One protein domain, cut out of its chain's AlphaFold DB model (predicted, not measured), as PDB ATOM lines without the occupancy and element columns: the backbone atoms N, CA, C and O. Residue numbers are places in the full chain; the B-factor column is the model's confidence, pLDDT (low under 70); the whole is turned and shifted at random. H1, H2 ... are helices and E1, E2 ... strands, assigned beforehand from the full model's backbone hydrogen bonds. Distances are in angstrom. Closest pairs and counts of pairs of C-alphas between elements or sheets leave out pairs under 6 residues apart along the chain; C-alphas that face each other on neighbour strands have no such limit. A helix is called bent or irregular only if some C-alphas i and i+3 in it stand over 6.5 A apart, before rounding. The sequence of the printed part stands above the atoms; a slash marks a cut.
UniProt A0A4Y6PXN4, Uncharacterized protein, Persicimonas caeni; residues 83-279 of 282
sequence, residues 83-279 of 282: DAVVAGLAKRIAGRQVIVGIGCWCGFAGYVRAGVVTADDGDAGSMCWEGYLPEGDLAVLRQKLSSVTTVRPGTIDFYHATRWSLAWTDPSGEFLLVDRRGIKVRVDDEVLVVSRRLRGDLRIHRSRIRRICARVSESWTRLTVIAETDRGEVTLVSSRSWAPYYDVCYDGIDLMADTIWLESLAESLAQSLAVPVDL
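Overview. This is residues 83 to 279 of the 282 residues of an uncharacterized protein of Persicimonas caeni (UniProt A0A4Y6PXN4). A long, strongly twisted nine-strand sheet folds back on itself at E4, and the short helices H1 and H2 cover one face near its E3 end. On its opposite face the long helix H4 packs between this sheet and a smaller sheet, E10 E11 E12, which is partly face to face with it, strands crossed at 63 degrees. The 197 printed residues run H1, E1 to E3, H2, E4 to E12, H3, H4, in the mixed class of helices and strands. The large sheet, E3 E2 E1 E4 E5 E6 E7 E8 E9, is mixed; the small one is antiparallel. The whole is compact, radius of gyration of the C-alphas 16.9 A, spanning 49 by 44 by 29 A.

Along the chain. H1, residues 83 to 93, begins at C-alpha 83 (-17.660, -5.297, 15.723) and is irregular: C-alphas 88 and 91 are 7.3 A apart. E1 is 97 to 103, E2 111 to 118, 22.8 A long, E3 127 to 134, H2 137 to 145 and E4 150 to 156. E5 is 166 to 169, E6 176 to 179, E7 182 to 188, E8 191 to 194 and E9 202 to 205. E10 is 209 to 216, E11 222 to 229, and E12, 232 to 240, bends by 64 degrees at residue 237. H3 is 243 to 246; H4, 252 to 273, is 31.4 A long and ends at C-alpha 273 (-24.854, -39.218, 23.546).

Arrangement. The large sheet is a folded sheet, two leaves facing each other: E3 E2 E1 face E5 to E9, with E4 as hinge. E1 and E4 are parallel, N 152 and O 98 at 2.8 A; E4 and E5 are an antiparallel hairpin, N 155 and O 168 at 2.8 A. E3, H2, E4 form a split strand-helix-strand unit, two strands of one sheet joined through a helix, with E2 and E1 between them in the sheet, and its crossover is right-handed. E1 E2 E3, E4 to E9 and E10 E11 E12 are meanders, each strand antiparallel to the one before. H1 touches H2, C-alphas of Val 86 and Leu 145 closest at 6.2 A. H4 is on the small sheet, making two layers, helix over sheet, at a height of 8.7 A; the closest C-alphas with E10 are Ile 212 and Ala 270, 5.7 A. Every O i to N i+4 pair is within hydrogen-bond range in H2, but 5 of 7 in H1 and 16 of 18 in H4; H3 is too short for one.

Size, cuts and confidence. The C-alphas farthest apart, Ala 84 and Arg 231, are 50.5 A apart. The printed part has no cut and no long link. H3 and H4 are apart. Mean pLDDT of the printed part is 91.8; residues 159 to 162 are under 70.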
ATOM      1  N   ASP A  83     -18.508  -5.926  14.703       97.69
ATOM      2  CA  ASP A  83     -17.660  -5.297  15.723       97.69
ATOM      3  C   ASP A  83     -18.490  -4.486  16.717       97.69
ATOM      4  O   ASP A  83     -18.286  -4.599  17.930       97.69
ATOM      5  N   ALA A  84     -19.485  -3.743  16.229       97.38
ATOM      6  CA  ALA A  84     -20.420  -3.021  17.085       97.38
ATOM      7  C   ALA A  84     -21.241  -3.971  17.975       97.38
ATOM      8  O   ALA A  84     -21.428  -3.692  19.164       97.38
ATOM      9  N   VAL A  85     -21.687  -5.119  17.442       97.50
ATOM     10  CA  VAL A  85     -22.388  -6.152  18.229       97.50
ATOM     11  C   VAL A  85     -21.489  -6.696  19.337       97.50
ATOM     12  O   VAL A  85     -21.901  -6.733  20.499       97.50
ATOM     13  N   VAL A  86     -20.253  -7.084  19.013       97.94
ATOM     14  CA  VAL A  86     -19.298  -7.626  19.994       97.94
ATOM     15  C   VAL A  86     -18.983  -6.590  21.071       97.94
ATOM     16  O   VAL A  86     -19.054  -6.912  22.258       97.94
ATOM     17  N   ALA A  87     -18.710  -5.341  20.688       97.44
ATOM     18  CA  ALA A  87     -18.442  -4.255  21.630       97.44
ATOM     19  C   ALA A  87     -19.637  -3.993  22.564       97.44
ATOM     20  O   ALA A  87     -19.458  -3.859  23.777       97.44
ATOM     21  N   GLY A  88     -20.861  -3.984  22.022       97.19
ATOM     22  CA  GLY A  88     -22.090  -3.810  22.802       97.19
ATOM     23  C   GLY A  88     -22.380  -4.976  23.754       97.19
ATOM     24  O   GLY A  88     -22.942  -4.776  24.833       97.19
ATOM     25  N   LEU A  89     -21.965  -6.191  23.389       97.38
ATOM     26  CA  LEU A  89     -22.176  -7.391  24.195       97.38
ATOM     27  C   LEU A  89     -21.081  -7.657  25.224       97.38
ATOM     28  O   LEU A  89     -21.383  -8.259  26.257       97.38
ATOM     29  N   ALA A  90     -19.847  -7.208  24.986       96.06
ATOM     30  CA  ALA A  90     -18.666  -7.625  25.741       96.06
ATOM     31  C   ALA A  90     -18.854  -7.525  27.261       96.06
ATOM     32  O   ALA A  90     -18.643  -8.497  27.981       96.06
ATOM     33  N   LYS A  91     -19.352  -6.385  27.757       94.25
ATOM     34  CA  LYS A  91     -19.599  -6.186  29.195       94.25
ATOM     35  C   LYS A  91     -20.701  -7.099  29.750       94.25
ATOM     36  O   LYS A  91     -20.636  -7.492  30.909       94.25
ATOM     37  N   ARG A  92     -21.723  -7.415  28.949       95.00
ATOM     38  CA  ARG A  92     -22.882  -8.224  29.367       95.00
ATOM     39  C   ARG A  92     -22.553  -9.716  29.464       95.00
ATOM     40  O   ARG A  92     -23.182 -10.411  30.261       95.00
ATOM     41  N   ILE A  93     -21.606 -10.192  28.656       96.56
ATOM     42  CA  ILE A  93     -21.271 -11.621  28.528       96.56
ATOM     43  C   ILE A  93     -19.879 -11.987  29.068       96.56
ATOM     44  O   ILE A  93     -19.503 -13.158  29.023       96.56
ATOM     45  N   ALA A  94     -19.105 -11.016  29.558       94.81
ATOM     46  CA  ALA A  94     -17.778 -11.257  30.120       94.81
ATOM     47  C   ALA A  94     -17.832 -12.288  31.259       94.81
ATOM     48  O   ALA A  94     -18.612 -12.137  32.200       94.81
ATOM     49  N   GLY A  95     -17.003 -13.332  31.159       91.69
ATOM     50  CA  GLY A  95     -16.934 -14.418  32.148       91.69
ATOM     51  C   GLY A  95     -18.134 -15.371  32.155       91.69
ATOM     52  O   GLY A  95     -18.238 -16.197  33.057       91.69
ATOM     53  N   ARG A  96     -19.035 -15.251  31.177       95.44
ATOM     54  CA  ARG A  96     -20.203 -16.121  31.011       95.44
ATOM     55  C   ARG A  96     -19.931 -17.225  29.987       95.44
ATOM     56  O   ARG A  96     -18.857 -17.311  29.390       95.44
ATOM     57  N   GLN A  97     -20.934 -18.050  29.761       96.50
ATOM     58  CA  GLN A  97     -21.045 -18.949  28.632       96.50
ATOM     59  C   GLN A  97     -22.245 -18.539  27.781       96.50
ATOM     60  O   GLN A  97     -23.317 -18.222  28.305       96.50
ATOM     61  N   VAL A  98     -22.087 -18.562  26.459       97.62
ATOM     62  CA  VAL A  98     -23.156 -18.212  25.520       97.62
ATOM     63  C   VAL A  98     -23.332 -19.264  24.432       97.62
ATOM     64  O   VAL A  98     -22.360 -19.832  23.940       97.62
ATOM     65  N   ILE A  99     -24.579 -19.486  24.020       97.50
ATOM     66  CA  ILE A  99     -24.928 -20.174  22.778       97.50
ATOM     67  C   ILE A  99     -25.063 -19.116  21.686       97.50
ATOM     68  O   ILE A  99     -25.830 -18.162  21.836       97.50
ATOM     69  N   VAL A 100     -24.321 -19.289  20.592       97.44
ATOM     70  CA  VAL A 100     -24.401 -18.424  19.407       97.44
ATOM     71  C   VAL A 100     -24.892 -19.257  18.241       97.44
ATOM     72  O   VAL A 100     -24.163 -20.112  17.721       97.44
ATOM     73  N   GLY A 101     -26.127 -19.011  17.825       95.12
ATOM     74  CA  GLY A 101     -26.818 -19.894  16.902       95.12
ATOM     75  C   GLY A 101     -27.698 -19.199  15.892       95.12
ATOM     76  O   GLY A 101     -28.034 -18.026  16.048       95.12
ATOM     77  N   ILE A 102     -28.052 -19.954  14.857       93.56
ATOM     78  CA  ILE A 102     -29.092 -19.579  13.897       93.56
ATOM     79  C   ILE A 102     -30.448 -20.032  14.422       93.56
ATOM     80  O   ILE A 102     -30.512 -20.985  15.197       93.56
ATOM     81  N   GLY A 103     -31.528 -19.395  13.986       87.81
ATOM     82  CA  GLY A 103     -32.845 -20.012  14.101       87.81
ATOM     83  C   GLY A 103     -33.340 -20.665  12.834       87.81
ATOM     84  O   GLY A 103     -32.726 -20.587  11.774       87.81
ATOM     85  N   CYS A 104     -34.488 -21.313  12.987       74.12
ATOM     86  CA  CYS A 104     -35.102 -22.184  11.996       74.12
ATOM     87  C   CYS A 104     -35.583 -21.475  10.719       74.12
ATOM     88  O   CYS A 104     -35.820 -22.155   9.726       74.12
ATOM     89  N   TRP A 105     -35.718 -20.140  10.709       78.12
ATOM     90  CA  TRP A 105     -36.188 -19.401   9.534       78.12
ATOM     91  C   TRP A 105     -35.540 -18.011   9.399       78.12
ATOM     92  O   TRP A 105     -35.548 -17.205  10.334       78.12
ATOM     93  N   CYS A 106     -35.012 -17.724   8.204       83.50
ATOM     94  CA  CYS A 106     -34.667 -16.388   7.721       83.50
ATOM     95  C   CYS A 106     -35.407 -16.090   6.405       83.50
ATOM     96  O   CYS A 106     -35.389 -16.909   5.490       83.50
ATOM     97  N   GLY A 107     -36.056 -14.926   6.308       83.12
ATOM     98  CA  GLY A 107     -36.747 -14.483   5.089       83.12
ATOM     99  C   GLY A 107     -35.842 -13.801   4.055       83.12
ATOM    100  O   GLY A 107     -36.323 -13.418   2.995       83.12
ATOM    101  N   PHE A 108     -34.550 -13.628   4.349       86.50
ATOM    102  CA  PHE A 108     -33.610 -12.891   3.508       86.50
ATOM    103  C   PHE A 108     -32.584 -13.849   2.894       86.50
ATOM    104  O   PHE A 108     -31.837 -14.513   3.608       86.50
ATOM    105  N   ALA A 109     -32.535 -13.924   1.563       87.56
ATOM    106  CA  ALA A 109     -31.604 -14.807   0.861       87.56
ATOM    107  C   ALA A 109     -30.137 -14.428   1.144       87.56
ATOM    108  O   ALA A 109     -29.766 -13.264   1.003       87.56
ATOM    109  N   GLY A 110     -29.305 -15.411   1.508       90.81
ATOM    110  CA  GLY A 110     -27.893 -15.208   1.868       90.81
ATOM    111  C   GLY A 110     -27.665 -14.699   3.297       90.81
ATOM    112  O   GLY A 110     -26.536 -14.352   3.654       90.81
ATOM    113  N   TYR A 111     -28.724 -14.633   4.109       93.38
ATOM    114  CA  TYR A 111     -28.674 -14.224   5.507       93.38
ATOM    115  C   TYR A 111     -29.209 -15.322   6.428       93.38
ATOM    116  O   TYR A 111     -30.022 -16.164   6.051       93.38
ATOM    117  N   VAL A 112     -28.807 -15.240   7.692       92.94
ATOM    118  CA  VAL A 112     -29.338 -16.030   8.802       92.94
ATOM    119  C   VAL A 112     -29.925 -15.109   9.861       92.94
ATOM    120  O   VAL A 112     -29.394 -14.031  10.129       92.94
ATOM    121  N   ARG A 113     -31.008 -15.546  10.511       93.12
ATOM    122  CA  ARG A 113     -31.454 -14.952  11.777       93.12
ATOM    123  C   ARG A 113     -30.633 -15.590  12.890       93.12
ATOM    124  O   ARG A 113     -30.770 -16.786  13.137       93.12
ATOM    125  N   ALA A 114     -29.761 -14.813  13.516       95.12
ATOM    126  CA  ALA A 114     -28.832 -15.276  14.534       95.12
ATOM    127  C   ALA A 114     -29.161 -14.678  15.904       95.12
ATOM    128  O   ALA A 114     -29.780 -13.617  16.009       95.12
ATOM    129  N   GLY A 115     -28.703 -15.340  16.964       95.81
ATOM    130  CA  GLY A 115     -28.758 -14.788  18.311       95.81
ATOM    131  C   GLY A 115     -27.638 -15.254  19.219       95.81
ATOM    132  O   GLY A 115     -26.898 -16.190  18.914       95.81
ATOM    133  N   VAL A 116     -27.546 -14.568  20.355       97.44
ATOM    134  CA  VAL A 116     -26.606 -14.841  21.445       97.44
ATOM    135  C   VAL A 116     -27.411 -15.024  22.726       97.44
ATOM    136  O   VAL A 116     -28.048 -14.078  23.192       97.44
ATOM    137  N   VAL A 117     -27.381 -16.221  23.310       97.25
ATOM    138  CA  VAL A 117     -28.141 -16.580  24.519       97.25
ATOM    139  C   VAL A 117     -27.183 -16.987  25.632       97.25
ATOM    140  O   VAL A 117     -26.309 -17.812  25.401       97.25
ATOM    141  N   THR A 118     -27.332 -16.445  26.843       97.12
ATOM    142  CA  THR A 118     -26.535 -16.896  28.003       97.12
ATOM    143  C   THR A 118     -26.931 -18.301  28.440       97.12
ATOM    144  O   THR A 118     -28.111 -18.651  28.431       97.12
ATOM    145  N   ALA A 119     -25.940 -19.090  28.842       95.25
ATOM    146  CA  ALA A 119     -26.063 -20.515  29.127       95.25
ATOM    147  C   ALA A 119     -25.214 -20.928  30.345       95.25
ATOM    148  O   ALA A 119     -24.540 -21.954  30.300       95.25
ATOM    149  N   ASP A 120     -25.205 -20.103  31.394       93.38
ATOM    150  CA  ASP A 120     -24.479 -20.380  32.638       93.38
ATOM    151  C   ASP A 120     -25.270 -21.309  33.567       93.38
ATOM    152  O   ASP A 120     -26.506 -21.294  33.591       93.38
ATOM    153  N   ASP A 121     -24.554 -22.079  34.385       84.88
ATOM    154  CA  ASP A 121     -25.157 -22.870  35.453       84.88
ATOM    155  C   ASP A 121     -25.785 -21.970  36.527       84.88
ATOM    156  O   ASP A 121     -25.178 -21.020  37.014       84.88
ATOM    157  N   GLY A 122     -27.017 -22.297  36.923       83.00
ATOM    158  CA  GLY A 122     -27.749 -21.588  37.979       83.00
ATOM    159  C   GLY A 122     -28.458 -20.300  37.542       83.00
ATOM    160  O   GLY A 122     -29.328 -19.827  38.275       83.00
ATOM    161  N   ASP A 123     -28.175 -19.792  36.341       89.00
ATOM    162  CA  ASP A 123     -28.783 -18.575  35.806       89.00
ATOM    163  C   ASP A 123     -29.918 -18.861  34.819       89.00
ATOM    164  O   ASP A 123     -29.945 -19.858  34.096       89.00
ATOM    165  N   ALA A 124     -30.868 -17.928  34.748       91.56
ATOM    166  CA  ALA A 124     -31.864 -17.913  33.690       91.56
ATOM    167  C   ALA A 124     -31.205 -17.625  32.330       91.56
ATOM    168  O   ALA A 124     -30.439 -16.667  32.192       91.56
ATOM    169  N   GLY A 125     -31.568 -18.398  31.304       92.88
ATOM    170  CA  GLY A 125     -31.171 -18.088  29.937       92.88
ATOM    171  C   GLY A 125     -31.727 -16.730  29.510       92.88
ATOM    172  O   GLY A 125     -32.893 -16.410  29.764       92.88
ATOM    173  N   SER A 126     -30.895 -15.913  28.868       94.62
ATOM    174  CA  SER A 126     -31.250 -14.558  28.445       94.62
ATOM    175  C   SER A 126     -30.774 -14.297  27.022       94.62
ATOM    176  O   SER A 126     -29.598 -14.482  26.714       94.62
ATOM    177  N   MET A 127     -31.678 -13.805  26.168       95.31
ATOM    178  CA  MET A 127     -31.306 -13.290  24.851       95.31
ATOM    179  C   MET A 127     -30.503 -12.007  25.031       95.31
ATOM    180  O   MET A 127     -31.007 -10.993  25.529       95.31
ATOM    181  N   CYS A 128     -29.234 -12.067  24.655       96.06
ATOM    182  CA  CYS A 128     -28.318 -10.942  24.705       96.06
ATOM    183  C   CYS A 128     -28.401 -10.090  23.450       96.06
ATOM    184  O   CYS A 128     -28.350  -8.865  23.548       96.06
ATOM    185  N   TRP A 129     -28.561 -10.746  22.307       96.12
ATOM    186  CA  TRP A 129     -28.660 -10.108  21.008       96.12
ATOM    187  C   TRP A 129     -29.382 -11.027  20.031       96.12
ATOM    188  O   TRP A 129     -29.226 -12.244  20.104       96.12
ATOM    189  N   GLU A 130     -30.130 -10.427  19.118       94.44
ATOM    190  CA  GLU A 130     -30.801 -11.082  18.005       94.44
ATOM    191  C   GLU A 130     -30.711 -10.157  16.788       94.44
ATOM    192  O   GLU A 130     -30.879  -8.942  16.923       94.44
ATOM    193  N   GLY A 131     -30.460 -10.718  15.609       93.19
ATOM    194  CA  GLY A 131     -30.429  -9.949  14.373       93.19
ATOM    195  C   GLY A 131     -30.234 -10.813  13.136       93.19
ATOM    196  O   GLY A 131     -30.181 -12.039  13.209       93.19
ATOM    197  N   TYR A 132     -30.130 -10.153  11.988       93.75
ATOM    198  CA  TYR A 132     -29.866 -10.791  10.704       93.75
ATOM    199  C   TYR A 132     -28.411 -10.553  10.305       93.75
ATOM    200  O   TYR A 132     -27.932  -9.423  10.376       93.75
ATOM    201  N   LEU A 133     -27.712 -11.607   9.895       95.31
ATOM    202  CA  LEU A 133     -26.312 -11.554   9.461       95.31
ATOM    203  C   LEU A 133     -26.163 -12.257   8.119       95.31
ATOM    204  O   LEU A 133     -26.849 -13.258   7.915       95.31
ATOM    205  N   PRO A 134     -25.264 -11.802   7.231       95.25
ATOM    206  CA  PRO A 134     -24.794 -12.640   6.138       95.25
ATOM    207  C   PRO A 134     -24.335 -14.002   6.676       95.25
ATOM    208  O   PRO A 134     -23.726 -14.074   7.746       95.25
ATOM    209  N   GLU A 135     -24.602 -15.088   5.950       92.75
ATOM    210  CA  GLU A 135     -24.277 -16.456   6.398       92.75
ATOM    211  C   GLU A 135     -22.811 -16.617   6.847       92.75
ATOM    212  O   GLU A 135     -22.531 -17.235   7.878       92.75
ATOM    213  N   GLY A 136     -21.872 -16.003   6.117       94.19
ATOM    214  CA  GLY A 136     -20.440 -16.038   6.439       94.19
ATOM    215  C   GLY A 136     -20.062 -15.304   7.734       94.19
ATOM    216  O   GLY A 136     -19.099 -15.686   8.403       94.19
ATOM    217  N   ASP A 137     -20.847 -14.305   8.141       97.19
ATOM    218  CA  ASP A 137     -20.534 -13.453   9.294       97.19
ATOM    219  C   ASP A 137     -20.860 -14.126  10.629       97.19
ATOM    220  O   ASP A 137     -20.331 -13.730  11.669       97.19
ATOM    221  N   LEU A 138     -21.666 -15.195  10.634       96.19
ATOM    222  CA  LEU A 138     -21.933 -15.965  11.851       96.19
ATOM    223  C   LEU A 138     -20.646 -16.570  12.435       96.19
ATOM    224  O   LEU A 138     -20.446 -16.559  13.652       96.19
ATOM    225  N   ALA A 139     -19.765 -17.089  11.575       96.50
ATOM    226  CA  ALA A 139     -18.476 -17.629  12.000       96.50
ATOM    227  C   ALA A 139     -17.575 -16.525  12.576       96.50
ATOM    228  O   ALA A 139     -16.947 -16.722  13.618       96.50
ATOM    229  N   VAL A 140     -17.584 -15.342  11.950       98.00
ATOM    230  CA  VAL A 140     -16.840 -14.161  12.412       98.00
ATOM    231  C   VAL A 140     -17.351 -13.695  13.777       98.00
ATOM    232  O   VAL A 140     -16.550 -13.465  14.685       98.00
ATOM    233  N   LEU A 141     -18.674 -13.622  13.965       98.00
ATOM    234  CA  LEU A 141     -19.292 -13.281  15.249       98.00
ATOM    235  C   LEU A 141     -18.869 -14.269  16.344       98.00
ATOM    236  O   LEU A 141     -18.406 -13.849  17.405       98.00
ATOM    237  N   ARG A 142     -18.981 -15.580  16.084       97.50
ATOM    238  CA  ARG A 142     -18.567 -16.637  17.026       97.50
ATOM    239  C   ARG A 142     -17.093 -16.501  17.410       97.50
ATOM    240  O   ARG A 142     -16.765 -16.536  18.597       97.50
ATOM    241  N   GLN A 143     -16.214 -16.297  16.429       97.88
ATOM    242  CA  GLN A 143     -14.778 -16.128  16.655       97.88
ATOM    243  C   GLN A 143     -14.479 -14.897  17.521       97.88
ATOM    244  O   GLN A 143     -13.734 -15.001  18.495       97.88
ATOM    245  N   LYS A 144     -15.073 -13.739  17.207       98.06
ATOM    246  CA  LYS A 144     -14.834 -12.501  17.963       98.06
ATOM    247  C   LYS A 144     -15.364 -12.592  19.393       98.06
ATOM    248  O   LYS A 144     -14.640 -12.245  20.326       98.06
ATOM    249  N   LEU A 145     -16.571 -13.126  19.594       98.06
ATOM    250  CA  LEU A 145     -17.129 -13.336  20.937       98.06
ATOM    251  C   LEU A 145     -16.286 -14.315  21.773       98.06
ATOM    252  O   LEU A 145     -16.165 -14.121  22.981       98.06
ATOM    253  N   SER A 146     -15.635 -15.300  21.140       97.19
ATOM    254  CA  SER A 146     -14.757 -16.267  21.826       97.19
ATOM    255  C   SER A 146     -13.535 -15.623  22.492       97.19
ATOM    256  O   SER A 146     -12.929 -16.226  23.372       97.19
ATOM    257  N   SER A 147     -13.166 -14.394  22.111       96.31
ATOM    258  CA  SER A 147     -12.103 -13.636  22.791       96.31
ATOM    259  C   SER A 147     -12.538 -13.028  24.133       96.31
ATOM    260  O   SER A 147     -11.693 -12.597  24.914       96.31
ATOM    261  N   VAL A 148     -13.848 -12.991  24.407       96.25
ATOM    262  CA  VAL A 148     -14.444 -12.330  25.582       96.25
ATOM    263  C   VAL A 148     -15.144 -13.325  26.513       96.25
ATOM    264  O   VAL A 148     -15.269 -13.079  27.715       96.25
ATOM    265  N   THR A 149     -15.652 -14.428  25.966       97.06
ATOM    266  CA  THR A 149     -16.543 -15.359  26.663       97.06
ATOM    267  C   THR A 149     -16.425 -16.771  26.087       97.06
ATOM    268  O   THR A 149     -15.893 -16.954  24.991       97.06
ATOM    269  N   THR A 150     -16.967 -17.773  26.780       96.69
ATOM    270  CA  THR A 150     -17.055 -19.133  26.230       96.69
ATOM    271  C   THR A 150     -18.221 -19.213  25.249       96.69
ATOM    272  O   THR A 150     -19.384 -19.115  25.645       96.69
ATOM    273  N   VAL A 151     -17.924 -19.413  23.965       96.81
ATOM    274  CA  VAL A 151     -18.932 -19.538  22.903       96.81
ATOM    275  C   VAL A 151     -19.184 -21.004  22.577       96.81
ATOM    276  O   VAL A 151     -18.264 -21.739  22.225       96.81
ATOM    277  N   ARG A 152     -20.455 -21.405  22.609       96.44
ATOM    278  CA  ARG A 152     -20.917 -22.690  22.084       96.44
ATOM    279  C   ARG A 152     -21.729 -22.473  20.805       96.44
ATOM    280  O   ARG A 152     -22.747 -21.776  20.847       96.44
ATOM    281  N   PRO A 153     -21.303 -23.031  19.661       96.50
ATOM    282  CA  PRO A 153     -22.137 -23.090  18.468       96.50
ATOM    283  C   PRO A 153     -23.458 -23.797  18.775       96.50
ATOM    284  O   PRO A 153     -23.480 -24.753  19.553       96.50
ATOM    285  N   GLY A 154     -24.556 -23.318  18.202       95.88
ATOM    286  CA  GLY A 154     -25.868 -23.889  18.450       95.88
ATOM    287  C   GLY A 154     -26.956 -23.428  17.500       95.88
ATOM    288  O   GLY A 154     -26.708 -22.731  16.514       95.88
ATOM    289  N   THR A 155     -28.179 -23.777  17.873       94.94
ATOM    290  CA  THR A 155     -29.432 -23.393  17.229       94.94
ATOM    291  C   THR A 155     -30.363 -22.755  18.261       94.94
ATOM    292  O   THR A 155     -30.332 -23.090  19.448       94.94
ATOM    293  N   ILE A 156     -31.172 -21.793  17.823       94.12
ATOM    294  CA  ILE A 156     -32.115 -21.053  18.661       94.12
ATOM    295  C   ILE A 156     -33.507 -21.153  18.047       94.12
ATOM    296  O   ILE A 156     -33.720 -20.818  16.886       94.12
ATOM    297  N   ASP A 157     -34.485 -21.564  18.840       91.50
ATOM    298  CA  ASP A 157     -35.878 -21.525  18.420       91.50
ATOM    299  C   ASP A 157     -36.399 -20.076  18.437       91.50
ATOM    300  O   ASP A 157     -36.666 -19.515  19.503       91.50
ATOM    301  N   PHE A 158     -36.545 -19.491  17.242       85.00
ATOM    302  CA  PHE A 158     -37.056 -18.141  16.972       85.00
ATOM    303  C   PHE A 158     -38.482 -18.123  16.391       85.00
ATOM    304  O   PHE A 158     -38.901 -17.101  15.832       85.00
ATOM    305  N   TYR A 159     -39.207 -19.239  16.500       68.75
ATOM    306  CA  TYR A 159     -40.357 -19.605  15.667       68.75
ATOM    307  C   TYR A 159     -41.529 -18.600  15.614       68.75
ATOM    308  O   TYR A 159     -42.290 -18.600  14.655       68.75
ATOM    309  N   HIS A 160     -41.608 -17.617  16.518       58.31
ATOM    310  CA  HIS A 160     -42.468 -16.444  16.325       58.31
ATOM    311  C   HIS A 160     -41.689 -15.136  16.477       58.31
ATOM    312  O   HIS A 160     -40.804 -15.021  17.329       58.31
ATOM    313  N   ALA A 161     -42.055 -14.146  15.654       49.66
ATOM    314  CA  ALA A 161     -41.347 -12.906  15.305       49.66
ATOM    315  C   ALA A 161     -40.785 -12.020  16.442       49.66
ATOM    316  O   ALA A 161     -40.250 -10.956  16.157       49.66
ATOM    317  N   THR A 162     -40.863 -12.400  17.719       50.53
ATOM    318  CA  THR A 162     -40.343 -11.564  18.814       50.53
ATOM    319  C   THR A 162     -39.721 -12.292  20.004       50.53
ATOM    320  O   THR A 162     -39.152 -11.618  20.865       50.53
ATOM    321  N   ARG A 163     -39.834 -13.622  20.153       74.19
ATOM    322  CA  ARG A 163     -39.496 -14.252  21.444       74.19
ATOM    323  C   ARG A 163     -38.979 -15.685  21.332       74.19
ATOM    324  O   ARG A 163     -39.768 -16.614  21.222       74.19
ATOM    325  N   TRP A 164     -37.668 -15.856  21.516       88.62
ATOM    326  CA  TRP A 164     -37.017 -17.170  21.590       88.62
ATOM    327  C   TRP A 164     -37.589 -18.067  22.694       88.62
ATOM    328  O   TRP A 164     -37.941 -17.565  23.774       88.62
ATOM    329  N   SER A 165     -37.659 -19.379  22.465       89.25
ATOM    330  CA  SER A 165     -38.198 -20.329  23.453       89.25
ATOM    331  C   SER A 165     -37.130 -21.273  24.020       89.25
ATOM    332  O   SER A 165     -37.055 -21.456  25.239       89.25
ATOM    333  N   LEU A 166     -36.268 -21.791  23.145       93.94
ATOM    334  CA  LEU A 166     -35.210 -22.750  23.441       93.94
ATOM    335  C   LEU A 166     -33.934 -22.354  22.693       93.94
ATOM    336  O   LEU A 166     -33.995 -21.779  21.610       93.94
ATOM    337  N   ALA A 167     -32.781 -22.687  23.257       95.69
ATOM    338  CA  ALA A 167     -31.496 -22.650  22.571       95.69
ATOM    339  C   ALA A 167     -30.724 -23.919  22.919       95.69
ATOM    340  O   ALA A 167     -30.685 -24.305  24.088       95.69
ATOM    341  N   TRP A 168     -30.126 -24.575  21.932       97.25
ATOM    342  CA  TRP A 168     -29.314 -25.767  22.155       97.25
ATOM    343  C   TRP A 168     -28.033 -25.733  21.347       97.25
ATOM    344  O   TRP A 168     -27.936 -25.015  20.358       97.25
ATOM    345  N   THR A 169     -27.031 -26.473  21.791       96.94
ATOM    346  CA  THR A 169     -25.734 -26.537  21.113       96.94
ATOM    347  C   THR A 169     -25.766 -27.479  19.917       96.94
ATOM    348  O   THR A 169     -26.528 -28.448  19.886       96.94
ATOM    349  N   ASP A 170     -24.885 -27.209  18.960       90.88
ATOM    350  CA  ASP A 170     -24.688 -28.053  17.789       90.88
ATOM    351  C   ASP A 170     -24.045 -29.396  18.200       90.88
ATOM    352  O   ASP A 170     -23.387 -29.478  19.244       90.88
ATOM    353  N   PRO A 171     -24.169 -30.454  17.377       78.94
ATOM    354  CA  PRO A 171     -23.708 -31.798  17.733       78.94
ATOM    355  C   PRO A 171     -22.186 -31.977  17.884       78.94
ATOM    356  O   PRO A 171     -21.725 -33.070  18.202       78.94
ATOM    357  N   SER A 172     -21.387 -30.953  17.571       77.56
ATOM    358  CA  SER A 172     -19.919 -31.012  17.565       77.56
ATOM    359  C   SER A 172     -19.266 -30.718  18.922       77.56
ATOM    360  O   SER A 172     -18.040 -30.769  19.015       77.56
ATOM    361  N   GLY A 173     -20.046 -30.414  19.965       76.56
ATOM    362  CA  GLY A 173     -19.548 -30.122  21.315       76.56
ATOM    363  C   GLY A 173     -20.419 -30.722  22.421       76.56
ATOM    364  O   GLY A 173     -21.345 -31.480  22.145       76.56
ATOM    365  N   GLU A 174     -20.130 -30.387  23.684       88.88
ATOM    366  CA  GLU A 174     -20.957 -30.863  24.803       88.88
ATOM    367  C   GLU A 174     -22.363 -30.277  24.692       88.88
ATOM    368  O   GLU A 174     -22.536 -29.054  24.577       88.88
ATOM    369  N   PHE A 175     -23.353 -31.164  24.743       96.19
ATOM    370  CA  PHE A 175     -24.738 -30.791  24.545       96.19
ATOM    371  C   PHE A 175     -25.267 -29.950  25.700       96.19
ATOM    372  O   PHE A 175     -25.245 -30.403  26.845       96.19
ATOM    373  N   LEU A 176     -25.858 -28.799  25.387       96.75
ATOM    374  CA  LEU A 176     -26.680 -28.015  26.305       96.75
ATOM    375  C   LEU A 176     -28.003 -27.655  25.642       96.75
ATOM    376  O   LEU A 176     -28.031 -27.301  24.470       96.75
ATOM    377  N   LEU A 177     -29.075 -27.667  26.425       97.38
ATOM    378  CA  LEU A 177     -30.378 -27.099  26.101       97.38
ATOM    379  C   LEU A 177     -30.751 -26.100  27.192       97.38
ATOM    380  O   LEU A 177     -30.816 -26.450  28.373       97.38
ATOM    381  N   VAL A 178     -31.055 -24.877  26.785       96.44
ATOM    382  CA  VAL A 178     -31.373 -23.741  27.647       96.44
ATOM    383  C   VAL A 178     -32.747 -23.194  27.286       96.44
ATOM    384  O   VAL A 178     -33.095 -23.074  26.112       96.44
ATOM    385  N   ASP A 179     -33.524 -22.828  28.301       94.75
ATOM    386  CA  ASP A 179     -34.709 -21.984  28.154       94.75
ATOM    387  C   ASP A 179     -34.576 -20.723  29.024       94.75
ATOM    388  O   ASP A 179     -33.569 -20.483  29.696       94.75
ATOM    389  N   ARG A 180     -35.628 -19.903  29.070       93.00
ATOM    390  CA  ARG A 180     -35.664 -18.684  29.904       93.00
ATOM    391  C   ARG A 180     -35.549 -18.934  31.411       93.00
ATOM    392  O   ARG A 180     -35.514 -17.981  32.182       93.00
ATOM    393  N   ARG A 181     -35.590 -20.187  31.862       92.69
ATOM    394  CA  ARG A 181     -35.427 -20.583  33.266       92.69
ATOM    395  C   ARG A 181     -34.032 -21.143  33.546       92.69
ATOM    396  O   ARG A 181     -33.772 -21.449  34.705       92.69
ATOM    397  N   GLY A 182     -33.177 -21.252  32.528       94.44
ATOM    398  CA  GLY A 182     -31.804 -21.743  32.627       94.44
ATOM    399  C   GLY A 182     -31.594 -23.051  31.874       94.44
ATOM    400  O   GLY A 182     -32.371 -23.410  30.985       94.44
ATOM    401  N   ILE A 183     -30.530 -23.770  32.226       95.62
ATOM    402  CA  ILE A 183     -30.203 -25.065  31.620       95.62
ATOM    403  C   ILE A 183     -31.277 -26.099  31.982       95.62
ATOM    404  O   ILE A 183     -31.597 -26.334  33.149       95.62
ATOM    405  N   LYS A 184     -31.834 -26.735  30.952       96.12
ATOM    406  CA  LYS A 184     -32.827 -27.811  31.047       96.12
ATOM    407  C   LYS A 184     -32.199 -29.179  30.977       96.12
ATOM    408  O   LYS A 184     -32.555 -30.064  31.753       96.12
ATOM    409  N   VAL A 185     -31.316 -29.345  30.005       97.38
ATOM    410  CA  VAL A 185     -30.670 -30.609  29.695       97.38
ATOM    411  C   VAL A 185     -29.225 -30.300  29.369       97.38
ATOM    412  O   VAL A 185     -28.955 -29.358  28.629       97.38
ATOM    413  N   ARG A 186     -28.311 -31.091  29.911       96.88
ATOM    414  CA  ARG A 186     -26.912 -31.089  29.501       96.88
ATOM    415  C   ARG A 186     -26.362 -32.501  29.454       96.88
ATOM    416  O   ARG A 186     -26.917 -33.395  30.096       96.88
ATOM    417  N   VAL A 187     -25.306 -32.692  28.682       96.19
ATOM    418  CA  VAL A 187     -24.546 -33.939  28.651       96.19
ATOM    419  C   VAL A 187     -23.160 -33.647  29.205       96.19
ATOM    420  O   VAL A 187     -22.414 -32.881  28.604       96.19
ATOM    421  N   ASP A 188     -22.858 -34.251  30.351       93.50
ATOM    422  CA  ASP A 188     -21.530 -34.223  30.964       93.50
ATOM    423  C   ASP A 188     -20.892 -35.591  30.741       93.50
ATOM    424  O   ASP A 188     -21.363 -36.577  31.320       93.50
ATOM    425  N   ASP A 189     -19.851 -35.666  29.915       90.75
ATOM    426  CA  ASP A 189     -19.251 -36.938  29.499       90.75
ATOM    427  C   ASP A 189     -20.336 -37.927  29.007       90.75
ATOM    428  O   ASP A 189     -21.067 -37.667  28.055       90.75
ATOM    429  N   GLU A 190     -20.507 -39.046  29.711       94.94
ATOM    430  CA  GLU A 190     -21.480 -40.102  29.427       94.94
ATOM    431  C   GLU A 190     -22.777 -39.954  30.246       94.94
ATOM    432  O   GLU A 190     -23.508 -40.925  30.456       94.94
ATOM    433  N   VAL A 191     -23.073 -38.773  30.796       97.19
ATOM    434  CA  VAL A 191     -24.214 -38.560  31.698       97.19
ATOM    435  C   VAL A 191     -25.152 -37.488  31.162       97.19
ATOM    436  O   VAL A 191     -24.833 -36.305  31.126       97.19
ATOM    437  N   LEU A 192     -26.382 -37.901  30.857       97.62
ATOM    438  CA  LEU A 192     -27.494 -36.993  30.614       97.62
ATOM    439  C   LEU A 192     -27.983 -36.416  31.946       97.62
ATOM    440  O   LEU A 192     -28.482 -37.148  32.808       97.62
ATOM    441  N   VAL A 193     -27.879 -35.102  32.098       97.38
ATOM    442  CA  VAL A 193     -28.357 -34.356  33.261       97.38
ATOM    443  C   VAL A 193     -29.603 -33.578  32.865       97.38
ATOM    444  O   VAL A 193     -29.564 -32.723  31.984       97.38
ATOM    445  N   VAL A 194     -30.724 -33.871  33.520       97.19
ATOM    446  CA  VAL A 194     -32.007 -33.195  33.305       97.19
ATOM    447  C   VAL A 194     -32.340 -32.382  34.546       97.19
ATOM    448  O   VAL A 194     -32.622 -32.946  35.611       97.19
ATOM    449  N   SER A 195     -32.343 -31.060  34.401       94.94
ATOM    450  CA  SER A 195     -32.659 -30.136  35.486       94.94
ATOM    451  C   SER A 195     -34.122 -30.268  35.889       94.94
ATOM    452  O   SER A 195     -35.047 -30.080  35.088       94.94
ATOM    453  N   ARG A 196     -34.358 -30.576  37.168       88.44
ATOM    454  CA  ARG A 196     -35.700 -30.572  37.759       88.44
ATOM    455  C   ARG A 196     -35.705 -29.577  38.904       88.44
ATOM    456  O   ARG A 196     -35.444 -29.932  40.047       88.44
ATOM    457  N   ARG A 197     -36.078 -28.333  38.587       76.19
ATOM    458  CA  ARG A 197     -36.073 -27.152  39.476       76.19
ATOM    459  C   ARG A 197     -36.422 -27.409  40.953       76.19
ATOM    460  O   ARG A 197     -35.838 -26.777  41.818       76.19
ATOM    461  N   LEU A 198     -37.382 -28.292  41.241       80.94
ATOM    462  CA  LEU A 198     -37.859 -28.584  42.603       80.94
ATOM    463  C   LEU A 198     -37.501 -29.987  43.127       80.94
ATOM    464  O   LEU A 198     -37.889 -30.335  44.236       80.94
ATOM    465  N   ARG A 199     -36.839 -30.828  42.326       85.19
ATOM    466  CA  ARG A 199     -36.564 -32.242  42.655       85.19
ATOM    467  C   ARG A 199     -35.084 -32.622  42.530       85.19
ATOM    468  O   ARG A 199     -34.770 -33.805  42.616       85.19
ATOM    469  N   GLY A 200     -34.212 -31.633  42.330       89.31
ATOM    470  CA  GLY A 200     -32.803 -31.848  42.014       89.31
ATOM    471  C   GLY A 200     -32.602 -32.434  40.617       89.31
ATOM    472  O   GLY A 200     -33.545 -32.863  39.950       89.31
ATOM    473  N   ASP A 201     -31.357 -32.448  40.163       94.44
ATOM    474  CA  ASP A 201     -31.035 -32.940  38.830       94.44
ATOM    475  C   ASP A 201     -31.228 -34.454  38.732       94.44
ATOM    476  O   ASP A 201     -30.764 -35.231  39.571       94.44
ATOM    477  N   LEU A 202     -31.892 -34.889  37.664       96.62
ATOM    478  CA  LEU A 202     -31.891 -36.293  37.282       96.62
ATOM    479  C   LEU A 202     -30.643 -36.568  36.450       96.62
ATOM    480  O   LEU A 202     -30.468 -35.969  35.395       96.62
ATOM    481  N   ARG A 203     -29.832 -37.531  36.886       97.56
ATOM    482  CA  ARG A 203     -28.638 -37.983  36.164       97.56
ATOM    483  C   ARG A 203     -28.872 -39.384  35.605       97.56
ATOM    484  O   ARG A 203     -29.213 -40.300  36.357       97.56
ATOM    485  N   ILE A 204     -28.702 -39.555  34.296       98.06
ATOM    486  CA  ILE A 204     -28.870 -40.835  33.599       98.06
ATOM    487  C   ILE A 204     -27.583 -41.142  32.844       98.06
ATOM    488  O   ILE A 204     -27.208 -40.417  31.931       98.06
ATOM    489  N   HIS A 205     -26.920 -42.238  33.209       98.00
ATOM    490  CA  HIS A 205     -25.761 -42.715  32.465       98.00
ATOM    491  C   HIS A 205     -26.175 -43.179  31.063       98.00
ATOM    492  O   HIS A 205     -27.192 -43.864  30.910       98.00
ATOM    493  N   ARG A 206     -25.358 -42.867  30.059       97.00
ATOM    494  CA  ARG A 206     -25.576 -43.139  28.641       97.00
ATOM    495  C   ARG A 206     -25.969 -44.584  28.375       97.00
ATOM    496  O   ARG A 206     -26.914 -44.822  27.630       97.00
ATOM    497  N   SER A 207     -25.307 -45.541  29.024       98.00
ATOM    498  CA  SER A 207     -25.593 -46.980  28.877       98.00
ATOM    499  C   SER A 207     -27.030 -47.395  29.232       98.00
ATOM    500  O   SER A 207     -27.470 -48.464  28.821       98.00
ATOM    501  N   ARG A 208     -27.777 -46.565  29.974       98.25
ATOM    502  CA  ARG A 208     -29.197 -46.799  30.285       98.25
ATOM    503  C   ARG A 208     -30.150 -46.209  29.255       98.25
ATOM    504  O   ARG A 208     -31.333 -46.530  29.282       98.25
ATOM    505  N   ILE A 209     -29.659 -45.337  28.377       98.50
ATOM    506  CA  ILE A 209     -30.451 -44.673  27.344       98.50
ATOM    507  C   ILE A 209     -30.449 -45.566  26.104       98.50
ATOM    508  O   ILE A 209     -29.401 -45.886  25.547       98.50
ATOM    509  N   ARG A 210     -31.632 -45.983  25.662       98.44
ATOM    510  CA  ARG A 210     -31.798 -46.804  24.460       98.44
ATOM    511  C   ARG A 210     -31.800 -45.947  23.202       98.44
ATOM    512  O   ARG A 210     -31.142 -46.305  22.235       98.44
ATOM    513  N   ARG A 211     -32.530 -44.830  23.232       98.56
ATOM    514  CA  ARG A 211     -32.662 -43.868  22.128       98.56
ATOM    515  C   ARG A 211     -33.249 -42.541  22.600       98.56
ATOM    516  O   ARG A 211     -33.864 -42.481  23.668       98.56
ATOM    517  N   ILE A 212     -33.090 -41.505  21.784       98.56
ATOM    518  CA  ILE A 212     -33.844 -40.250  21.902       98.56
ATOM    519  C   ILE A 212     -35.029 -40.306  20.945       98.56
ATOM    520  O   ILE A 212     -34.860 -40.698  19.794       98.56
ATOM    521  N   CYS A 213     -36.217 -39.913  21.398       98.25
ATOM    522  CA  CYS A 213     -37.398 -39.845  20.539       98.25
ATOM    523  C   CYS A 213     -37.936 -38.415  20.480       98.25
ATOM    524  O   CYS A 213     -38.195 -37.804  21.522       98.25
ATOM    525  N   ALA A 214     -38.168 -37.922  19.268       97.19
ATOM    526  CA  ALA A 214     -38.997 -36.756  19.002       97.19
ATOM    527  C   ALA A 214     -40.438 -37.221  18.756       97.19
ATOM    528  O   ALA A 214     -40.684 -38.151  17.989       97.19
ATOM    529  N   ARG A 215     -41.410 -36.602  19.431       96.06
ATOM    530  CA  ARG A 215     -42.830 -36.956  19.322       96.06
ATOM    531  C   ARG A 215     -43.691 -35.724  19.123       96.06
ATOM    532  O   ARG A 215     -43.537 -34.730  19.834       96.06
ATOM    533  N   VAL A 216     -44.658 -35.868  18.229       93.56
ATOM    534  CA  VAL A 216     -45.747 -34.925  17.994       93.56
ATOM    535  C   VAL A 216     -47.041 -35.611  18.424       93.56
ATOM    536  O   VAL A 216     -47.266 -36.773  18.089       93.56
ATOM    537  N   SER A 217     -47.869 -34.949  19.230       93.19
ATOM    538  CA  SER A 217     -49.200 -35.476  19.568       93.19
ATOM    539  C   SER A 217     -50.097 -35.527  18.332       93.19
ATOM    540  O   SER A 217     -49.965 -34.664  17.475       93.19
ATOM    541  N   GLU A 218     -51.094 -36.412  18.299       90.06
ATOM    542  CA  GLU A 218     -52.067 -36.494  17.192       90.06
ATOM    543  C   GLU A 218     -52.763 -35.159  16.883       90.06
ATOM    544  O   GLU A 218     -53.027 -34.849  15.728       90.06
ATOM    545  N   SER A 219     -53.015 -34.330  17.903       89.56
ATOM    546  CA  SER A 219     -53.601 -32.997  17.726       89.56
ATOM    547  C   SER A 219     -52.592 -31.898  17.391       89.56
ATOM    548  O   SER A 219     -52.951 -30.726  17.432       89.56
ATOM    549  N   TRP A 220     -51.319 -32.244  17.169       88.06
ATOM    550  CA  TRP A 220     -50.204 -31.319  16.906       88.06
ATOM    551  C   TRP A 220     -49.937 -30.260  17.981       88.06
ATOM    552  O   TRP A 220     -49.044 -29.432  17.868       88.06
ATOM    553  N   THR A 221     -50.650 -30.330  19.101       90.00
ATOM    554  CA  THR A 221     -50.542 -29.330  20.168       90.00
ATOM    555  C   THR A 221     -49.396 -29.563  21.124       90.00
ATOM    556  O   THR A 221     -49.132 -28.714  21.975       90.00
ATOM    557  N   ARG A 222     -48.727 -30.713  21.039       92.81
ATOM    558  CA  ARG A 222     -47.598 -31.050  21.896       92.81
ATOM    559  C   ARG A 222     -46.448 -31.619  21.085       92.81
ATOM    560  O   ARG A 222     -46.593 -32.642  20.423       92.81
ATOM    561  N   LEU A 223     -45.291 -30.998  21.263       93.06
ATOM    562  CA  LEU A 223     -44.006 -31.390  20.697       93.06
ATOM    563  C   LEU A 223     -43.097 -31.778  21.861       93.06
ATOM    564  O   LEU A 223     -42.998 -31.038  22.842       93.06
ATOM    565  N   THR A 224     -42.501 -32.964  21.824       96.06
ATOM    566  CA  THR A 224     -41.761 -33.506  22.975       96.06
ATOM    567  C   THR A 224     -40.493 -34.210  22.525       96.06
ATOM    568  O   THR A 224     -40.559 -35.065  21.646       96.06
ATOM    569  N   VAL A 225     -39.368 -33.923  23.184       97.75
ATOM    570  CA  VAL A 225     -38.176 -34.782  23.124       97.75
ATOM    571  C   VAL A 225     -38.102 -35.587  24.411       97.75
ATOM    572  O   VAL A 225     -38.191 -35.038  25.517       97.75
ATOM    573  N   ILE A 226     -37.953 -36.900  24.271       98.25
ATOM    574  CA  ILE A 226     -37.834 -37.837  25.385       98.25
ATOM    575  C   ILE A 226     -36.560 -38.678  25.250       98.25
ATOM    576  O   ILE A 226     -36.106 -38.961  24.143       98.25
ATOM    577  N   ALA A 227     -36.023 -39.127  26.380       98.50
ATOM    578  CA  ALA A 227     -35.076 -40.234  26.429       98.50
ATOM    579  C   ALA A 227     -35.836 -41.522  26.769       98.50
ATOM    580  O   ALA A 227     -36.471 -41.604  27.825       98.50
ATOM    581  N   GLU A 228     -35.756 -42.533  25.904       98.56
ATOM    582  CA  GLU A 228     -36.186 -43.886  26.254       98.56
ATOM    583  C   GLU A 228     -35.054 -44.570  27.024       98.56
ATOM    584  O   GLU A 228     -33.938 -44.703  26.520       98.56
ATOM    585  N   THR A 229     -35.336 -45.007  28.249       98.12
ATOM    586  CA  THR A 229     -34.372 -45.684  29.124       98.12
ATOM    587  C   THR A 229     -34.774 -47.132  29.386       98.12
ATOM    588  O   THR A 229     -35.903 -47.547  29.123       98.12
ATOM    589  N   ASP A 230     -33.867 -47.911  29.968       96.75
ATOM    590  CA  ASP A 230     -34.152 -49.253  30.490       96.75
ATOM    591  C   ASP A 230     -35.272 -49.295  31.551       96.75
ATOM    592  O   ASP A 230     -35.884 -50.343  31.751       96.75
ATOM    593  N   ARG A 231     -35.568 -48.160  32.198       96.06
ATOM    594  CA  ARG A 231     -36.589 -48.005  33.249       96.06
ATOM    595  C   ARG A 231     -37.848 -47.262  32.795       96.06
ATOM    596  O   ARG A 231     -38.690 -46.940  33.631       96.06
ATOM    597  N   GLY A 232     -37.978 -46.981  31.501       97.38
ATOM    598  CA  GLY A 232     -39.098 -46.232  30.928       97.38
ATOM    599  C   GLY A 232     -38.671 -44.896  30.328       97.38
ATOM    600  O   GLY A 232     -37.499 -44.674  30.029       97.38
ATOM    601  N   GLU A 233     -39.629 -44.002  30.123       98.00
ATOM    602  CA  GLU A 233     -39.415 -42.758  29.382       98.00
ATOM    603  C   GLU A 233     -39.178 -41.562  30.303       98.00
ATOM    604  O   GLU A 233     -39.814 -41.415  31.350       98.00
ATOM    605  N   VAL A 234     -38.282 -40.669  29.886       97.69
ATOM    606  CA  VAL A 234     -38.026 -39.400  30.567       97.69
ATOM    607  C   VAL A 234     -38.246 -38.253  29.598       97.69
ATOM    608  O   VAL A 234     -37.521 -38.107  28.618       97.69
ATOM    609  N   THR A 235     -39.228 -37.404  29.894       97.19
ATOM    610  CA  THR A 235     -39.434 -36.152  29.164       97.19
ATOM    611  C   THR A 235     -38.296 -35.180  29.433       97.19
ATOM    612  O   THR A 235     -38.052 -34.815  30.584       97.19
ATOM    613  N   LEU A 236     -37.626 -34.758  28.364       97.06
ATOM    614  CA  LEU A 236     -36.497 -33.830  28.405       97.06
ATOM    615  C   LEU A 236     -36.966 -32.400  28.148       97.06
ATOM    616  O   LEU A 236     -36.640 -31.479  28.894       97.06
ATOM    617  N   VAL A 237     -37.809 -32.239  27.130       95.38
ATOM    618  CA  VAL A 237     -38.473 -30.980  26.801       95.38
ATOM    619  C   VAL A 237     -39.870 -31.275  26.281       95.38
ATOM    620  O   VAL A 237     -40.103 -32.298  25.638       95.38
ATOM    621  N   SER A 238     -40.802 -30.375  26.566       94.00
ATOM    622  CA  SER A 238     -42.131 -30.397  25.974       94.00
ATOM    623  C   SER A 238     -42.561 -28.967  25.694       94.00
ATOM    624  O   SER A 238     -42.525 -28.125  26.594       94.00
ATOM    625  N   SER A 239     -42.949 -28.713  24.451       90.56
ATOM    626  CA  SER A 239     -43.599 -27.482  24.028       90.56
ATOM    627  C   SER A 239     -45.077 -27.756  23.779       90.56
ATOM    628  O   SER A 239     -45.462 -28.857  23.366       90.56
ATOM    629  N   ARG A 240     -45.910 -26.754  24.061       89.44
ATOM    630  CA  ARG A 240     -47.341 -26.791  23.781       89.44
ATOM    631  C   ARG A 240     -47.709 -25.599  22.913       89.44
ATOM    632  O   ARG A 240     -47.525 -24.467  23.357       89.44
ATOM    633  N   SER A 241     -48.293 -25.865  21.751       84.31
ATOM    634  CA  SER A 241     -48.899 -24.848  20.895       84.31
ATOM    635  C   SER A 241     -50.411 -25.031  20.870       84.31
ATOM    636  O   SER A 241     -50.919 -26.149  20.802       84.31
ATOM    637  N   TRP A 242     -51.136 -23.921  20.972       84.44
ATOM    638  CA  TRP A 242     -52.588 -23.892  20.783       84.44
ATOM    639  C   TRP A 242     -52.975 -23.392  19.391       84.44
ATOM    640  O   TRP A 242     -54.147 -23.482  19.041       84.44
ATOM    641  N   ALA A 243     -52.009 -22.898  18.610       82.50
ATOM    642  CA  ALA A 243     -52.240 -22.393  17.262       82.50
ATOM    643  C   ALA A 243     -52.975 -23.404  16.356       82.50
ATOM    644  O   ALA A 243     -53.972 -22.983  15.772       82.50
ATOM    645  N   PRO A 244     -52.661 -24.725  16.370       81.44
ATOM    646  CA  PRO A 244     -53.397 -25.703  15.561       81.44
ATOM    647  C   PRO A 244     -54.919 -25.749  15.795       81.44
ATOM    648  O   PRO A 244     -55.649 -26.271  14.960       81.44
ATOM    649  N   TYR A 245     -55.417 -25.269  16.943       80.94
ATOM    650  CA  TYR A 245     -56.853 -25.271  17.247       80.94
ATOM    651  C   TYR A 245     -57.586 -23.992  16.841       80.94
ATOM    652  O   TYR A 245     -58.801 -24.039  16.656       80.94
ATOM    653  N   TYR A 246     -56.895 -22.854  16.798       79.56
ATOM    654  CA  TYR A 246     -57.544 -21.538  16.743       79.56
ATOM    655  C   TYR A 246     -57.158 -20.715  15.525       79.56
ATOM    656  O   TYR A 246     -57.918 -19.830  15.139       79.56
ATOM    657  N   ASP A 247     -55.993 -20.981  14.948       78.50
ATOM    658  CA  ASP A 247     -55.533 -20.269  13.775       78.50
ATOM    659  C   ASP A 247     -55.861 -21.101  12.535       78.50
ATOM    660  O   ASP A 247     -55.273 -22.147  12.281       78.50
ATOM    661  N   VAL A 248     -56.864 -20.647  11.784       74.56
ATOM    662  CA  VAL A 248     -57.280 -21.274  10.521       74.56
ATOM    663  C   VAL A 248     -56.211 -21.156   9.434       74.56
ATOM    664  O   VAL A 248     -56.280 -21.882   8.444       74.56
ATOM    665  N   CYS A 249     -55.249 -20.250   9.620       75.81
ATOM    666  CA  CYS A 249     -54.082 -20.089   8.769       75.81
ATOM    667  C   CYS A 249     -52.887 -20.911   9.263       75.81
ATOM    668  O   CYS A 249     -51.861 -20.874   8.596       75.81
ATOM    669  N   TYR A 250     -53.014 -21.643  10.383       78.31
ATOM    670  CA  TYR A 250     -51.980 -22.564  10.842       78.31
ATOM    671  C   TYR A 250     -51.871 -23.719   9.851       78.31
ATOM    672  O   TYR A 250     -52.670 -24.664   9.863       78.31
ATOM    673  N   ASP A 251     -50.923 -23.584   8.935       79.12
ATOM    674  CA  ASP A 251     -50.840 -24.399   7.736       79.12
ATOM    675  C   ASP A 251     -49.632 -25.349   7.769       79.12
ATOM    676  O   ASP A 251     -49.000 -25.593   8.801       79.12
ATOM    677  N   GLY A 252     -49.331 -25.965   6.624       75.31
ATOM    678  CA  GLY A 252     -48.200 -26.882   6.499       75.31
ATOM    679  C   GLY A 252     -46.840 -26.240   6.792       75.31
ATOM    680  O   GLY A 252     -45.938 -26.944   7.239       75.31
ATOM    681  N   ILE A 253     -46.674 -24.935   6.558       75.88
ATOM    682  CA  ILE A 253     -45.415 -24.218   6.794       75.88
ATOM    683  C   ILE A 253     -45.184 -24.061   8.292       75.88
ATOM    684  O   ILE A 253     -44.073 -24.334   8.756       75.88
ATOM    685  N   ASP A 254     -46.226 -23.700   9.043       78.94
ATOM    686  CA  ASP A 254     -46.165 -23.666  10.502       78.94
ATOM    687  C   ASP A 254     -45.812 -25.058  11.039       78.94
ATOM    688  O   ASP A 254     -44.780 -25.251  11.682       78.94
ATOM    689  N   LEU A 255     -46.580 -26.082  10.657       80.00
ATOM    690  CA  LEU A 255     -46.328 -27.466  11.077       80.00
ATOM    691  C   LEU A 255     -44.880 -27.914  10.808       80.00
ATOM    692  O   LEU A 255     -44.253 -28.523  11.674       80.00
ATOM    693  N   MET A 256     -44.334 -27.588   9.632       77.44
ATOM    694  CA  MET A 256     -42.947 -27.896   9.278       77.44
ATOM    695  C   MET A 256     -41.944 -27.159  10.161       77.44
ATOM    696  O   MET A 256     -40.976 -27.754  10.636       77.44
ATOM    697  N   ALA A 257     -42.128 -25.862  10.378       78.44
ATOM    698  CA  ALA A 257     -41.180 -25.100  11.175       78.44
ATOM    699  C   ALA A 257     -41.286 -25.432  12.683       78.44
ATOM    700  O   ALA A 257     -40.260 -25.416  13.372       78.44
ATOM    701  N   ASP A 258     -42.447 -25.902  13.152       78.50
ATOM    702  CA  ASP A 258     -42.636 -26.506  14.477       78.50
ATOM    703  C   ASP A 258     -41.928 -27.869  14.632       78.50
ATOM    704  O   ASP A 258     -41.483 -28.214  15.729       78.50
ATOM    705  N   THR A 259     -41.768 -28.659  13.565       87.25
ATOM    706  CA  THR A 259     -41.029 -29.935  13.648       87.25
ATOM    707  C   THR A 259     -39.531 -29.782  13.418       87.25
ATOM    708  O   THR A 259     -38.763 -30.574  13.961       87.25
ATOM    709  N   ILE A 260     -39.078 -28.751  12.696       87.88
ATOM    710  CA  ILE A 260     -37.646 -28.540  12.406       87.88
ATOM    711  C   ILE A 260     -36.818 -28.406  13.687       87.88
ATOM    712  O   ILE A 260     -35.785 -29.069  13.826       87.88
ATOM    713  N   TRP A 261     -37.249 -27.569  14.640       89.50
ATOM    714  CA  TRP A 261     -36.505 -27.425  15.897       89.50
ATOM    715  C   TRP A 261     -36.525 -28.733  16.696       89.50
ATOM    716  O   TRP A 261     -35.529 -29.083  17.326       89.50
ATOM    717  N   LEU A 262     -37.638 -29.471  16.640       92.81
ATOM    718  CA  LEU A 262     -37.821 -30.725  17.359       92.81
ATOM    719  C   LEU A 262     -36.854 -31.804  16.851       92.81
ATOM    720  O   LEU A 262     -36.199 -32.468  17.659       92.81
ATOM    721  N   GLU A 263     -36.753 -31.958  15.531       92.94
ATOM    722  CA  GLU A 263     -35.832 -32.895  14.882       92.94
ATOM    723  C   GLU A 263     -34.376 -32.504  15.147       92.94
ATOM    724  O   GLU A 263     -33.613 -33.318  15.666       92.94
ATOM    725  N   SER A 264     -34.014 -31.240  14.899       93.06
ATOM    726  CA  SER A 264     -32.653 -30.729  15.121       93.06
ATOM    727  C   SER A 264     -32.186 -30.926  16.567       93.06
ATOM    728  O   SER A 264     -31.057 -31.368  16.812       93.06
ATOM    729  N   LEU A 265     -33.060 -30.645  17.537       95.06
ATOM    730  CA  LEU A 265     -32.772 -30.836  18.954       95.06
ATOM    731  C   LEU A 265     -32.571 -32.317  19.301       95.06
ATOM    732  O   LEU A 265     -31.621 -32.662  20.008       95.06
ATOM    733  N   ALA A 266     -33.460 -33.192  18.820       96.56
ATOM    734  CA  ALA A 266     -33.390 -34.625  19.085       96.56
ATOM    735  C   ALA A 266     -32.142 -35.264  18.463       96.56
ATOM    736  O   ALA A 266     -31.472 -36.050  19.134       96.56
ATOM    737  N   GLU A 267     -31.800 -34.897  17.226       95.88
ATOM    738  CA  GLU A 267     -30.584 -35.349  16.543       95.88
ATOM    739  C   GLU A 267     -29.322 -34.884  17.273       95.88
ATOM    740  O   GLU A 267     -28.449 -35.702  17.563       95.88
ATOM    741  N   SER A 268     -29.246 -33.598  17.637       95.81
ATOM    742  CA  SER A 268     -28.074 -33.036  18.324       95.81
ATOM    743  C   SER A 268     -27.825 -33.713  19.668       95.81
ATOM    744  O   SER A 268     -26.693 -34.087  19.988       95.81
ATOM    745  N   LEU A 269     -28.892 -33.946  20.437       97.31
ATOM    746  CA  LEU A 269     -28.798 -34.673  21.696       97.31
ATOM    747  C   LEU A 269     -28.406 -36.140  21.481       97.31
ATOM    748  O   LEU A 269     -27.559 -36.667  22.204       97.31
ATOM    749  N   ALA A 270     -29.025 -36.807  20.505       96.88
ATOM    750  CA  ALA A 270     -28.761 -38.213  20.237       96.88
ATOM    751  C   ALA A 270     -27.313 -38.446  19.804       96.88
ATOM    752  O   ALA A 270     -26.672 -39.375  20.293       96.88
ATOM    753  N   GLN A 271     -26.788 -37.567  18.950       96.06
ATOM    754  CA  GLN A 271     -25.400 -37.588  18.510       96.06
ATOM    755  C   GLN A 271     -24.432 -37.337  19.666       96.06
ATOM    756  O   GLN A 271     -23.466 -38.080  19.799       96.06
ATOM    757  N   SER A 272     -24.713 -36.358  20.529       95.50
ATOM    758  CA  SER A 272     -23.855 -36.041  21.683       95.50
ATOM    759  C   SER A 272     -23.768 -37.188  22.686       95.50
ATOM    760  O   SER A 272     -22.761 -37.370  23.357       95.50
ATOM    761  N   LEU A 273     -24.829 -37.989  22.770       95.38
ATOM    762  CA  LEU A 273     -24.854 -39.218  23.546       95.38
ATOM    763  C   LEU A 273     -24.352 -40.424  22.733       95.38
ATOM    764  O   LEU A 273     -24.091 -41.461  23.311       95.38
ATOM    765  N   ALA A 274     -24.231 -40.360  21.409       95.69
ATOM    766  CA  ALA A 274     -24.033 -41.520  20.533       95.69
ATOM    767  C   ALA A 274     -25.127 -42.609  20.676       95.69
ATOM    768  O   ALA A 274     -24.833 -43.808  20.679       95.69
ATOM    769  N   VAL A 275     -26.400 -42.219  20.833       97.00
ATOM    770  CA  VAL A 275     -27.602 -43.091  20.766       97.00
ATOM    771  C   VAL A 275     -28.284 -43.007  19.400       97.00
ATOM    772  O   VAL A 275     -28.190 -41.984  18.729       97.00
ATOM    773  N   PRO A 276     -29.087 -44.023  19.030       98.25
ATOM    774  CA  PRO A 276     -30.104 -43.869  17.999       98.25
ATOM    775  C   PRO A 276     -31.093 -42.733  18.308       98.25
ATOM    776  O   PRO A 276     -31.436 -42.478  19.469       98.25
ATOM    777  N   VAL A 277     -31.614 -42.121  17.246       97.94
ATOM    778  CA  VAL A 277     -32.724 -41.162  17.285       97.94
ATOM    779  C   VAL A 277     -33.943 -41.751  16.571       97.94
ATOM    780  O   VAL A 277     -33.803 -42.442  15.564       97.94
ATOM    781  N   ASP A 278     -35.134 -41.503  17.110       97.88
ATOM    782  CA  ASP A 278     -36.426 -41.842  16.508       97.88
ATOM    783  C   ASP A 278     -37.195 -40.542  16.256       97.88
ATOM    784  O   ASP A 278     -37.565 -39.838  17.200       97.88
ATOM    785  N   LEU A 279     -37.357 -40.192  14.982       95.75
ATOM    786  CA  LEU A 279     -38.003 -38.959  14.541       95.75
ATOM    787  C   LEU A 279     -39.460 -39.233  14.142       95.75
ATOM    788  O   LEU A 279     -39.779 -40.347  13.710       95.75
TER     789      LEU A 279